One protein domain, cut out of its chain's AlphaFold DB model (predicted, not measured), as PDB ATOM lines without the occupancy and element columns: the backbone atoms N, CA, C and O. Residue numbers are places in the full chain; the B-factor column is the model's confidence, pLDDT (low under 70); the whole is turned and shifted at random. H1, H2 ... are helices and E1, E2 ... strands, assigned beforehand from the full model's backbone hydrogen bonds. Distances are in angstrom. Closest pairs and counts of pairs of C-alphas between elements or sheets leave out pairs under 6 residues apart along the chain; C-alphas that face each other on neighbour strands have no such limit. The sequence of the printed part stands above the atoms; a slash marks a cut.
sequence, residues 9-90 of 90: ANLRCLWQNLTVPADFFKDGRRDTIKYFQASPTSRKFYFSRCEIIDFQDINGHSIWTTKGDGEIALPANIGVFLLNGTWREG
ATOM      1  N   ALA A   9     221.337 215.590 182.307       96.50
ATOM      2  CA  ALA A   9     221.843 214.562 183.212       96.50
ATOM      3  C   ALA A   9     221.744 213.161 182.589       96.50
ATOM      4  O   ALA A   9     222.686 212.376 182.690       96.50
ATOM      5  N   ASN A  10     220.648 212.869 181.877       95.50
ATOM      6  CA  ASN A  10     220.501 211.597 181.170       95.50
ATOM      7  C   ASN A  10     221.565 211.447 180.076       95.50
ATOM      8  O   ASN A  10     222.214 210.407 179.994       95.50
ATOM      9  N   LEU A  11     221.777 212.487 179.262       96.94
ATOM     10  CA  LEU A  11     222.750 212.450 178.167       96.94
ATOM     11  C   LEU A  11     224.190 212.320 178.673       96.94
ATOM     12  O   LEU A  11     224.955 211.526 178.132       96.94
ATOM     13  N   ARG A  12     224.546 213.027 179.751       97.38
ATOM     14  CA  ARG A  12     225.868 212.916 180.385       97.38
ATOM     15  C   ARG A  12     226.138 211.526 180.951       97.38
ATOM     16  O   ARG A  12     227.265 211.058 180.856       97.38
ATOM     17  N   CYS A  13     225.128 210.863 181.519       96.50
ATOM     18  CA  CYS A  13     225.264 209.481 181.988       96.50
ATOM     19  C   CYS A  13     225.457 208.479 180.839       96.50
ATOM     20  O   CYS A  13     226.086 207.442 181.038       96.50
ATOM     21  N   LEU A  14     224.905 208.766 179.657       96.75
ATOM     22  CA  LEU A  14     225.014 207.906 178.475       96.75
ATOM     23  C   LEU A  14     226.277 208.170 177.649       96.75
ATOM     24  O   LEU A  14     226.684 207.299 176.881       96.75
ATOM     25  N   TRP A  15     226.873 209.354 177.781       97.50
ATOM     26  CA  TRP A  15     228.106 209.720 177.098       97.50
ATOM     27  C   TRP A  15     229.296 208.943 177.656       97.50
ATOM     28  O   TRP A  15     229.556 208.941 178.859       97.50
ATOM     29  N   GLN A  16     230.046 208.307 176.765       97.19
ATOM     30  CA  GLN A  16     231.198 207.487 177.108       97.19
ATOM     31  C   GLN A  16     232.430 207.938 176.331       97.19
ATOM     32  O   GLN A  16     232.340 208.502 175.237       97.19
ATOM     33  N   ASN A  17     233.602 207.661 176.902       96.31
ATOM     34  CA  ASN A  17     234.854 207.804 176.173       96.31
ATOM     35  C   ASN A  17     234.843 206.881 174.955       96.31
ATOM     36  O   ASN A  17     234.328 205.767 175.014       96.31
ATOM     37  N   LEU A  18     235.443 207.349 173.866       94.25
ATOM     38  CA  LEU A  18     235.492 206.620 172.611       94.25
ATOM     39  C   LEU A  18     236.257 205.298 172.786       94.25
ATOM     40  O   LEU A  18     237.440 205.307 173.126       94.25
ATOM     41  N   THR A  19     235.582 204.169 172.569       94.44
ATOM     42  CA  THR A  19     236.174 202.830 172.760       94.44
ATOM     43  C   THR A  19     236.684 202.205 171.465       94.44
ATOM     44  O   THR A  19     237.487 201.271 171.483       94.44
ATOM     45  N   VAL A  20     236.231 202.726 170.327       92.56
ATOM     46  CA  VAL A  20     236.603 202.249 168.994       92.56
ATOM     47  C   VAL A  20     237.988 202.769 168.572       92.56
ATOM     48  O   VAL A  20     238.355 203.899 168.904       92.56
ATOM     49  N   PRO A  21     238.776 201.981 167.817       91.00
ATOM     50  CA  PRO A  21     240.085 202.416 167.333       91.00
ATOM     51  C   PRO A  21     239.954 203.534 166.291       91.00
ATOM     52  O   PRO A  21     238.943 203.630 165.601       91.00
ATOM     53  N   ALA A  22     241.011 204.329 166.092       85.62
ATOM     54  CA  ALA A  22     241.025 205.405 165.088       85.62
ATOM     55  C   ALA A  22     240.663 204.915 163.670       85.62
ATOM     56  O   ALA A  22     239.988 205.614 162.913       85.62
ATOM     57  N   ASP A  23     241.044 203.678 163.343       90.56
ATOM     58  CA  ASP A  23     240.740 203.022 162.070       90.56
ATOM     59  C   ASP A  23     239.241 202.841 161.808       90.56
ATOM     60  O   ASP A  23     238.823 202.768 160.654       90.56
ATOM     61  N   PHE A  24     238.412 202.845 162.853       89.69
ATOM     62  CA  PHE A  24     236.956 202.817 162.733       89.69
ATOM     63  C   PHE A  24     236.403 204.018 161.946       89.69
ATOM     64  O   PHE A  24     235.342 203.922 161.327       89.69
ATOM     65  N   PHE A  25     237.137 205.133 161.926       88.19
ATOM     66  CA  PHE A  25     236.780 206.348 161.200       88.19
ATOM     67  C   PHE A  25     237.501 206.493 159.857       88.19
ATOM     68  O   PHE A  25     237.356 207.538 159.227       88.19
ATOM     69  N   LYS A  26     238.259 205.486 159.388       84.50
ATOM     70  CA  LYS A  26     238.935 205.552 158.075       84.50
ATOM     71  C   LYS A  26     237.959 205.812 156.926       84.50
ATOM     72  O   LYS A  26     238.271 206.604 156.045       84.50
ATOM     73  N   ASP A  27     236.763 205.232 157.013       79.06
ATOM     74  CA  ASP A  27     235.643 205.479 156.092       79.06
ATOM     75  C   ASP A  27     234.622 206.488 156.658       79.06
ATOM     76  O   ASP A  27     233.524 206.666 156.125       79.06
ATOM     77  N   GLY A  28     234.945 207.112 157.794       69.00
ATOM     78  CA  GLY A  28     234.087 208.057 158.494       69.00
ATOM     79  C   GLY A  28     233.958 209.372 157.732       69.00
ATOM     80  O   GLY A  28     234.897 209.841 157.087       69.00
ATOM     81  N   ARG A  29     232.782 209.999 157.821       76.69
ATOM     82  CA  ARG A  29     232.544 211.297 157.185       76.69
ATOM     83  C   ARG A  29     233.031 212.401 158.106       76.69
ATOM     84  O   ARG A  29     232.612 212.474 159.261       76.69
ATOM     85  N   ARG A  30     233.918 213.249 157.586       88.00
ATOM     86  CA  ARG A  30     234.295 214.504 158.227       88.00
ATOM     87  C   ARG A  30     233.429 215.614 157.655       88.00
ATOM     88  O   ARG A  30     233.539 215.913 156.470       88.00
ATOM     89  N   ASP A  31     232.613 216.222 158.501       90.56
ATOM     90  CA  ASP A  31     231.700 217.292 158.109       90.56
ATOM     91  C   ASP A  31     232.040 218.584 158.862       90.56
ATOM     92  O   ASP A  31     232.349 218.568 160.057       90.56
ATOM     93  N   THR A  32     231.972 219.715 158.154       93.25
ATOM     94  CA  THR A  32     232.057 221.048 158.772       93.25
ATOM     95  C   THR A  32     230.800 221.334 159.579       93.25
ATOM     96  O   THR A  32     230.894 221.798 160.705       93.25
ATOM     97  N   ILE A  33     229.627 221.031 159.023       96.00
ATOM     98  CA  ILE A  33     228.334 221.138 159.700       96.00
ATOM     99  C   ILE A  33     227.535 219.892 159.344       96.00
ATOM    100  O   ILE A  33     227.374 219.572 158.165       96.00
ATOM    101  N   LYS A  34     226.996 219.210 160.352       95.94
ATOM    102  CA  LYS A  34     226.094 218.079 160.156       95.94
ATOM    103  C   LYS A  34     224.951 218.144 161.151       95.94
ATOM    104  O   LYS A  34     225.166 218.343 162.337       95.94
ATOM    105  N   TYR A  35     223.735 217.924 160.661       96.06
ATOM    106  CA  TYR A  35     222.570 217.725 161.510       96.06
ATOM    107  C   TYR A  35     222.040 216.300 161.360       96.06
ATOM    108  O   TYR A  35     221.869 215.794 160.244       96.06
ATOM    109  N   PHE A  36     221.788 215.666 162.497       95.50
ATOM    110  CA  PHE A  36     221.106 214.392 162.638       95.50
ATOM    111  C   PHE A  36     219.732 214.676 163.214       95.50
ATOM    112  O   PHE A  36     219.598 215.008 164.390       95.50
ATOM    113  N   GLN A  37     218.705 214.530 162.384       95.25
ATOM    114  CA  GLN A  37     217.331 214.712 162.828       95.25
ATOM    115  C   GLN A  37     216.990 213.719 163.943       95.25
ATOM    116  O   GLN A  37     217.479 212.582 163.943       95.25
ATOM    117  N   ALA A  38     216.152 214.149 164.887       94.75
ATOM    118  CA  ALA A  38     215.586 213.283 165.912       94.75
ATOM    119  C   ALA A  38     214.887 212.061 165.284       94.75
ATOM    120  O   ALA A  38     214.171 212.183 164.291       94.75
ATOM    121  N   SER A  39     215.114 210.881 165.862       93.62
ATOM    122  CA  SER A  39     214.527 209.608 165.419       93.62
ATOM    123  C   SER A  39     213.627 209.038 166.514       93.62
ATOM    124  O   SER A  39     214.004 209.138 167.679       93.62
ATOM    125  N   PRO A  40     212.497 208.379 166.194       93.12
ATOM    126  CA  PRO A  40     211.673 207.696 167.197       93.12
ATOM    127  C   PRO A  40     212.370 206.479 167.832       93.12
ATOM    128  O   PRO A  40     211.852 205.905 168.789       93.12
ATOM    129  N   THR A  41     213.527 206.068 167.310       93.69
ATOM    130  CA  THR A  41     214.342 204.966 167.831       93.69
ATOM    131  C   THR A  41     215.671 205.470 168.385       93.69
ATOM    132  O   THR A  41     216.214 206.480 167.930       93.69
ATOM    133  N   SER A  42     216.215 204.741 169.363       94.88
ATOM    134  CA  SER A  42     217.579 204.965 169.844       94.88
ATOM    135  C   SER A  42     218.605 204.635 168.762       94.88
ATOM    136  O   SER A  42     218.421 203.671 168.016       94.88
ATOM    137  N   ARG A  43     219.704 205.388 168.713       96.12
ATOM    138  CA  ARG A  43     220.788 205.221 167.728       96.12
ATOM    139  C   ARG A  43     222.139 205.271 168.417       96.12
ATOM    140  O   ARG A  43     222.292 206.005 169.388       96.12
ATOM    141  N   LYS A  44     223.132 204.535 167.923       96.44
ATOM    142  CA  LYS A  44     224.497 204.632 168.450       96.44
ATOM    143  C   LYS A  44     225.324 205.561 167.572       96.44
ATOM    144  O   LYS A  44     225.414 205.351 166.369       96.44
ATOM    145  N   PHE A  45     225.950 206.562 168.182       96.12
ATOM    146  CA  PHE A  45     226.853 207.473 167.487       96.12
ATOM    147  C   PHE A  45     228.246 207.443 168.095       96.12
ATOM    148  O   PHE A  45     228.411 207.323 169.310       96.12
ATOM    149  N   TYR A  46     229.232 207.602 167.219       96.50
ATOM    150  CA  TYR A  46     230.636 207.769 167.551       96.50
ATOM    151  C   TYR A  46     231.116 209.088 166.961       96.50
ATOM    152  O   TYR A  46     230.879 209.363 165.782       96.50
ATOM    153  N   PHE A  47     231.814 209.872 167.770       95.88
ATOM    154  CA  PHE A  47     232.301 211.201 167.434       95.88
ATOM    155  C   PHE A  47     233.806 211.279 167.675       95.88
ATOM    156  O   PHE A  47     234.314 210.783 168.683       95.88
ATOM    157  N   SER A  48     234.518 211.911 166.749       95.31
ATOM    158  CA  SER A  48     235.953 212.147 166.853       95.31
ATOM    159  C   SER A  48     236.307 213.542 166.351       95.31
ATOM    160  O   SER A  48     235.904 213.955 165.262       95.31
ATOM    161  N   ARG A  49     237.112 214.251 167.142       94.25
ATOM    162  CA  ARG A  49     237.656 215.586 166.892       94.25
ATOM    163  C   ARG A  49     236.568 216.607 166.577       94.25
ATOM    164  O   ARG A  49     236.764 217.439 165.698       94.25
ATOM    165  N   CYS A  50     235.438 216.520 167.278       95.38
ATOM    166  CA  CYS A  50     234.326 217.447 167.121       95.38
ATOM    167  C   CYS A  50     234.585 218.753 167.877       95.38
ATOM    168  O   CYS A  50     234.907 218.728 169.065       95.38
ATOM    169  N   GLU A  51     234.401 219.900 167.230       97.25
ATOM    170  CA  GLU A  51     234.446 221.196 167.918       97.25
ATOM    171  C   GLU A  51     233.170 221.445 168.724       97.25
ATOM    172  O   GLU A  51     233.252 221.944 169.847       97.25
ATOM    173  N   ILE A  52     232.010 221.068 168.170       97.62
ATOM    174  CA  ILE A  52     230.709 221.134 168.848       97.62
ATOM    175  C   ILE A  52     229.912 219.869 168.550       97.62
ATOM    176  O   ILE A  52     229.804 219.442 167.400       97.62
ATOM    177  N   ILE A  53     229.317 219.310 169.600       98.12
ATOM    178  CA  ILE A  53     228.280 218.283 169.555       98.12
ATOM    179  C   ILE A  53     227.137 218.799 170.425       98.12
ATOM    180  O   ILE A  53     227.255 218.836 171.648       98.12
ATOM    181  N   ASP A  54     226.059 219.243 169.796       98.38
ATOM    182  CA  ASP A  54     224.885 219.796 170.456       98.38
ATOM    183  C   ASP A  54     223.710 218.823 170.332       98.38
ATOM    184  O   ASP A  54     223.226 218.534 169.238       98.38
ATOM    185  N   PHE A  55     223.279 218.281 171.463       98.12
ATOM    186  CA  PHE A  55     222.155 217.365 171.569       98.12
ATOM    187  C   PHE A  55     220.874 218.160 171.754       98.12
ATOM    188  O   PHE A  55     220.770 218.965 172.679       98.12
ATOM    189  N   GLN A  56     219.895 217.906 170.895       97.75
ATOM    190  CA  GLN A  56     218.685 218.711 170.800       97.75
ATOM    191  C   GLN A  56     217.426 217.866 170.978       97.75
ATOM    192  O   GLN A  56     217.396 216.696 170.592       97.75
ATOM    193  N   ASP A  57     216.373 218.465 171.531       95.19
ATOM    194  CA  ASP A  57     215.043 217.856 171.572       95.19
ATOM    195  C   ASP A  57     214.416 217.763 170.162       95.19
ATOM    196  O   ASP A  57     214.985 218.194 169.154       95.19
ATOM    197  N   ILE A  58     213.203 217.208 170.079       93.06
ATOM    198  CA  ILE A  58     212.461 217.078 168.813       93.06
ATOM    199  C   ILE A  58     212.122 218.427 168.151       93.06
ATOM    200  O   ILE A  58     211.848 218.468 166.954       93.06
ATOM    201  N   ASN A  59     212.150 219.521 168.913       91.75
ATOM    202  CA  ASN A  59     211.889 220.876 168.439       91.75
ATOM    203  C   ASN A  59     213.183 221.621 168.059       91.75
ATOM    204  O   ASN A  59     213.113 222.763 167.612       91.75
ATOM    205  N   GLY A  60     214.354 220.995 168.227       92.12
ATOM    206  CA  GLY A  60     215.654 221.617 167.981       92.12
ATOM    207  C   GLY A  60     216.180 222.458 169.148       92.12
ATOM    208  O   GLY A  60     217.165 223.175 168.975       92.12
ATOM    209  N   HIS A  61     215.568 222.399 170.334       95.31
ATOM    210  CA  HIS A  61     216.107 223.075 171.512       95.31
ATOM    211  C   HIS A  61     217.318 222.320 172.051       95.31
ATOM    212  O   HIS A  61     217.245 221.113 172.276       95.31
ATOM    213  N   SER A  62     218.410 223.042 172.303       97.50
ATOM    214  CA  SER A  62     219.608 222.478 172.928       97.50
ATOM    215  C   SER A  62     219.296 221.963 174.335       97.50
ATOM    216  O   SER A  62     218.741 222.681 175.169       97.50
ATOM    217  N   ILE A  63     219.650 220.703 174.579       97.81
ATOM    218  CA  ILE A  63     219.585 220.035 175.882       97.81
ATOM    219  C   ILE A  63     220.978 220.020 176.504       97.81
ATOM    220  O   ILE A  63     221.136 220.295 177.690       97.81
ATOM    221  N   TRP A  64     221.987 219.652 175.713       98.31
ATOM    222  CA  TRP A  64     223.361 219.539 176.179       98.31
ATOM    223  C   TRP A  64     224.345 219.731 175.032       98.31
ATOM    224  O   TRP A  64     224.196 219.126 173.974       98.31
ATOM    225  N   THR A  65     225.399 220.507 175.269       98.25
ATOM    226  CA  THR A  65     226.486 220.707 174.312       98.25
ATOM    227  C   THR A  65     227.808 220.203 174.884       98.25
ATOM    228  O   THR A  65     228.160 220.482 176.032       98.25
ATOM    229  N   THR A  66     228.576 219.489 174.065       97.88
ATOM    230  CA  THR A  66     229.923 219.011 174.391       97.88
ATOM    231  C   THR A  66     230.868 219.121 173.188       97.88
ATOM    232  O   THR A  66     230.493 219.634 172.135       97.88
ATOM    233  N   LYS A  67     232.120 218.685 173.353       97.62
ATOM    234  CA  LYS A  67     233.169 218.700 172.324       97.62
ATOM    235  C   LYS A  67     234.135 217.528 172.483       97.62
ATOM    236  O   LYS A  67     234.216 216.921 173.549       97.62
ATOM    237  N   GLY A  68     234.938 217.296 171.453       95.12
ATOM    238  CA  GLY A  68     236.002 216.303 171.427       95.12
ATOM    239  C   GLY A  68     235.527 214.939 170.940       95.12
ATOM    240  O   GLY A  68     234.797 214.844 169.951       95.12
ATOM    241  N   ASP A  69     235.996 213.903 171.626       96.12
ATOM    242  CA  ASP A  69     235.813 212.505 171.255       96.12
ATOM    243  C   ASP A  69     234.834 211.836 172.218       96.12
ATOM    244  O   ASP A  69     234.876 212.076 173.427       96.12
ATOM    245  N   GLY A  70     233.992 210.948 171.697       96.88
ATOM    246  CA  GLY A  70     233.162 210.093 172.535       96.88
ATOM    247  C   GLY A  70     232.110 209.322 171.766       96.88
ATOM    248  O   GLY A  70     231.940 209.475 170.556       96.88
ATOM    249  N   GLU A  71     231.412 208.459 172.486       97.38
ATOM    250  CA  GLU A  71     230.318 207.659 171.958       97.38
ATOM    251  C   GLU A  71     229.088 207.754 172.851       97.38
ATOM    252  O   GLU A  71     229.178 208.000 174.055       97.38
ATOM    253  N   ILE A  72     227.918 207.577 172.244       97.69
ATOM    254  CA  ILE A  72     226.648 207.643 172.959       97.69
ATOM    255  C   ILE A  72     225.622 206.707 172.328       97.69
ATOM    256  O   ILE A  72     225.459 206.653 171.106       97.69
ATOM    257  N   ALA A  73     224.900 205.986 173.183       96.62
ATOM    258  CA  ALA A  73     223.623 205.383 172.828       96.62
ATOM    259  C   ALA A  73     222.551 206.477 172.921       96.62
ATOM    260  O   ALA A  73     221.955 206.699 173.973       96.62
ATOM    261  N   LEU A  74     222.379 207.219 171.831       96.50
ATOM    262  CA  LEU A  74     221.480 208.356 171.749       96.50
ATOM    263  C   LEU A  74     220.027 207.892 171.949       96.50
ATOM    264  O   LEU A  74     219.555 207.054 171.170       96.50
ATOM    265  N   PRO A  75     219.303 208.424 172.949       96.19
ATOM    266  CA  PRO A  75     217.899 208.101 173.153       96.19
ATOM    267  C   PRO A  75     217.023 208.488 171.957       96.19
ATOM    268  O   PRO A  75     217.383 209.331 171.132       96.19
ATOM    269  N   ALA A  76     215.833 207.893 171.895       95.06
ATOM    270  CA  ALA A  76     214.804 208.318 170.956       95.06
ATOM    271  C   ALA A  76     214.445 209.802 171.159       95.06
ATOM    272  O   ALA A  76     214.522 210.337 172.262       95.06
ATOM    273  N   ASN A  77     213.996 210.438 170.082       95.50
ATOM    274  CA  ASN A  77     213.565 211.833 169.995       95.50
ATOM    275  C   ASN A  77     214.660 212.874 170.266       95.50
ATOM    276  O   ASN A  77     214.340 214.039 170.489       95.50
ATOM    277  N   ILE A  78     215.934 212.475 170.189       97.00
ATOM    278  CA  ILE A  78     217.078 213.381 170.299       97.00
ATOM    279  C   ILE A  78     217.744 213.548 168.936       97.00
ATOM    280  O   ILE A  78     218.088 212.568 168.260       97.00
ATOM    281  N   GLY A  79     217.881 214.805 168.522       97.31
ATOM    282  CA  GLY A  79     218.685 215.229 167.385       97.31
ATOM    283  C   GLY A  79     220.104 215.590 167.810       97.31
ATOM    284  O   GLY A  79     220.382 215.794 168.992       97.31
ATOM    285  N   VAL A  80     221.014 215.669 166.844       97.56
ATOM    286  CA  VAL A  80     222.393 216.104 167.087       97.56
ATOM    287  C   VAL A  80     222.790 217.117 166.028       97.56
ATOM    288  O   VAL A  80     222.711 216.841 164.833       97.56
ATOM    289  N   PHE A  81     223.245 218.282 166.459       97.69
ATOM    290  CA  PHE A  81     223.956 219.233 165.626       97.69
ATOM    291  C   PHE A  81     225.455 219.093 165.887       97.69
ATOM    292  O   PHE A  81     225.909 219.092 167.028       97.69
ATOM    293  N   LEU A  82     226.235 218.954 164.825       96.56
ATOM    294  CA  LEU A  82     227.673 218.748 164.879       96.56
ATOM    295  C   LEU A  82     228.375 219.843 164.082       96.56
ATOM    296  O   LEU A  82     228.034 220.086 162.922       96.56
ATOM    297  N   LEU A  83     229.385 220.457 164.699       96.94
ATOM    298  CA  LEU A  83     230.316 221.377 164.053       96.94
ATOM    299  C   LEU A  83     231.715 220.762 164.054       96.94
ATOM    300  O   LEU A  83     232.206 220.352 165.108       96.94
ATOM    301  N   ASN A  84     232.342 220.752 162.878       94.94
ATOM    302  CA  ASN A  84     233.723 220.357 162.622       94.94
ATOM    303  C   ASN A  84     234.132 219.073 163.341       94.94
ATOM    304  O   ASN A  84     234.709 219.128 164.419       94.94
ATOM    305  N   GLY A  85     233.904 217.917 162.722       93.62
ATOM    306  CA  GLY A  85     234.367 216.646 163.273       93.62
ATOM    307  C   GLY A  85     234.098 215.463 162.361       93.62
ATOM    308  O   GLY A  85     233.504 215.603 161.291       93.62
ATOM    309  N   THR A  86     234.550 214.293 162.794       94.69
ATOM    310  CA  THR A  86     234.271 213.018 162.137       94.69
ATOM    311  C   THR A  86     233.254 212.247 162.956       94.69
ATOM    312  O   THR A  86     233.349 212.186 164.182       94.69
ATOM    313  N   TRP A  87     232.287 211.632 162.287       94.50
ATOM    314  CA  TRP A  87     231.262 210.841 162.953       94.50
ATOM    315  C   TRP A  87     230.998 209.533 162.219       94.50
ATOM    316  O   TRP A  87     231.308 209.375 161.031       94.50
ATOM    317  N   ARG A  88     230.398 208.591 162.944       93.88
ATOM    318  CA  ARG A  88     229.859 207.352 162.390       93.88
ATOM    319  C   ARG A  88     228.650 206.901 163.206       93.88
ATOM    320  O   ARG A  88     228.641 207.045 164.426       93.88
ATOM    321  N   GLU A  89     227.643 206.376 162.522       91.56
ATOM    322  CA  GLU A  89     226.505 205.688 163.143       91.56
ATOM    323  C   GLU A  89     226.821 204.186 163.231       91.56
ATOM    324  O   GLU A  89     227.448 203.633 162.318       91.56
ATOM    325  N   GLY A  90     226.490 203.580 164.372       85.00
ATOM    326  CA  GLY A  90     226.771 202.183 164.722       85.00
ATOM    327  C   GLY A  90     225.624 201.225 164.486       85.00
ATOM    328  O   GLY A  90     224.463 201.683 164.489       85.00
TER     329      GLY A  90
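AT A GLANCE: This is residues 9 to 90 of the 90 residues of an uncharacterized protein of Aaosphaeria arxii CBS 175.79 (UniProt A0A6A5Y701). One antiparallel sheet of four strands, in the order E1, E4, E2, E3, is doubled over on itself like a trough: each strand bends sharply within its length, and its two halves run back toward the same end. H1 sits beside the E3 edge, while H2 only grazes the sheet. The printed part has 82 residues, with two short named helices followed by four named strands, in the order H1, H2, E1, E2, E3, E4; its class is mostly strand. It is compact, with a radius of gyration of the C-alphas of 11.6 A and spans of 33 by 24 by 20 A.

HOW THE PARTS SIT: The sheet is strongly twisted, its C-alphas lying up to 8.1 A off their best plane. The inner strands are E2, residues 43 to 56, which bends by 146 degrees at residue 50, and E4, residues 79 to 89, which bends by 137 degrees at residue 85. They are antiparallel neighbours, with N 48 and O 86 within hydrogen-bond range at 2.8 A. On the other side of E2 is the edge strand E3, residues 62 to 74, bending by 142 degrees at residue 71. E2 and E3 form a hairpin, with N 53 and O 66 2.8 A apart. The other edge strand, E1, residues 29 to 36, bends by 110 degrees at residue 32 and is antiparallel to E4, with N 34 and O 82 2.9 A apart. E1 and E3 are apart. H1, residues 9 to 14, is on the sheet at a height of 7.3 A, beside the strands and over none; its closest C-alphas to E3 are Leu 14 and Ile 72, 5.8 A apart. Residues 15 to 16 pair antiparallel with residues 71 to 72 of E3. H2, residues 22 to 25, only grazes the sheet; its closest C-alphas to E4 are Phe 25 and Arg 88, 7.1 A apart. In H1 every O i to N i+4 pair is within hydrogen-bond range; H2 is too short for such a pair.

IN THESE COORDINATES: H1 begins at C-alpha 9, (221.843, 214.562, 183.212), and spans 8.8 A; H2 spans 5.8 A. From first to last C-alpha E1 measures 13.0 A, E2 14.0 A, E3 14.3 A and E4 13.0 A. E2 begins at C-alpha 43, (220.788, 205.221, 167.728), and E4 ends at C-alpha 89, (226.505, 205.688, 163.143).

THE WHOLE: The two C-alphas farthest apart, those of Asp 23 and Asn 59, are 34.5 A apart. The printed part has no cut and no long link. Its mean pLDDT is 94.3, and Gly 28 is the one printed residue under 70.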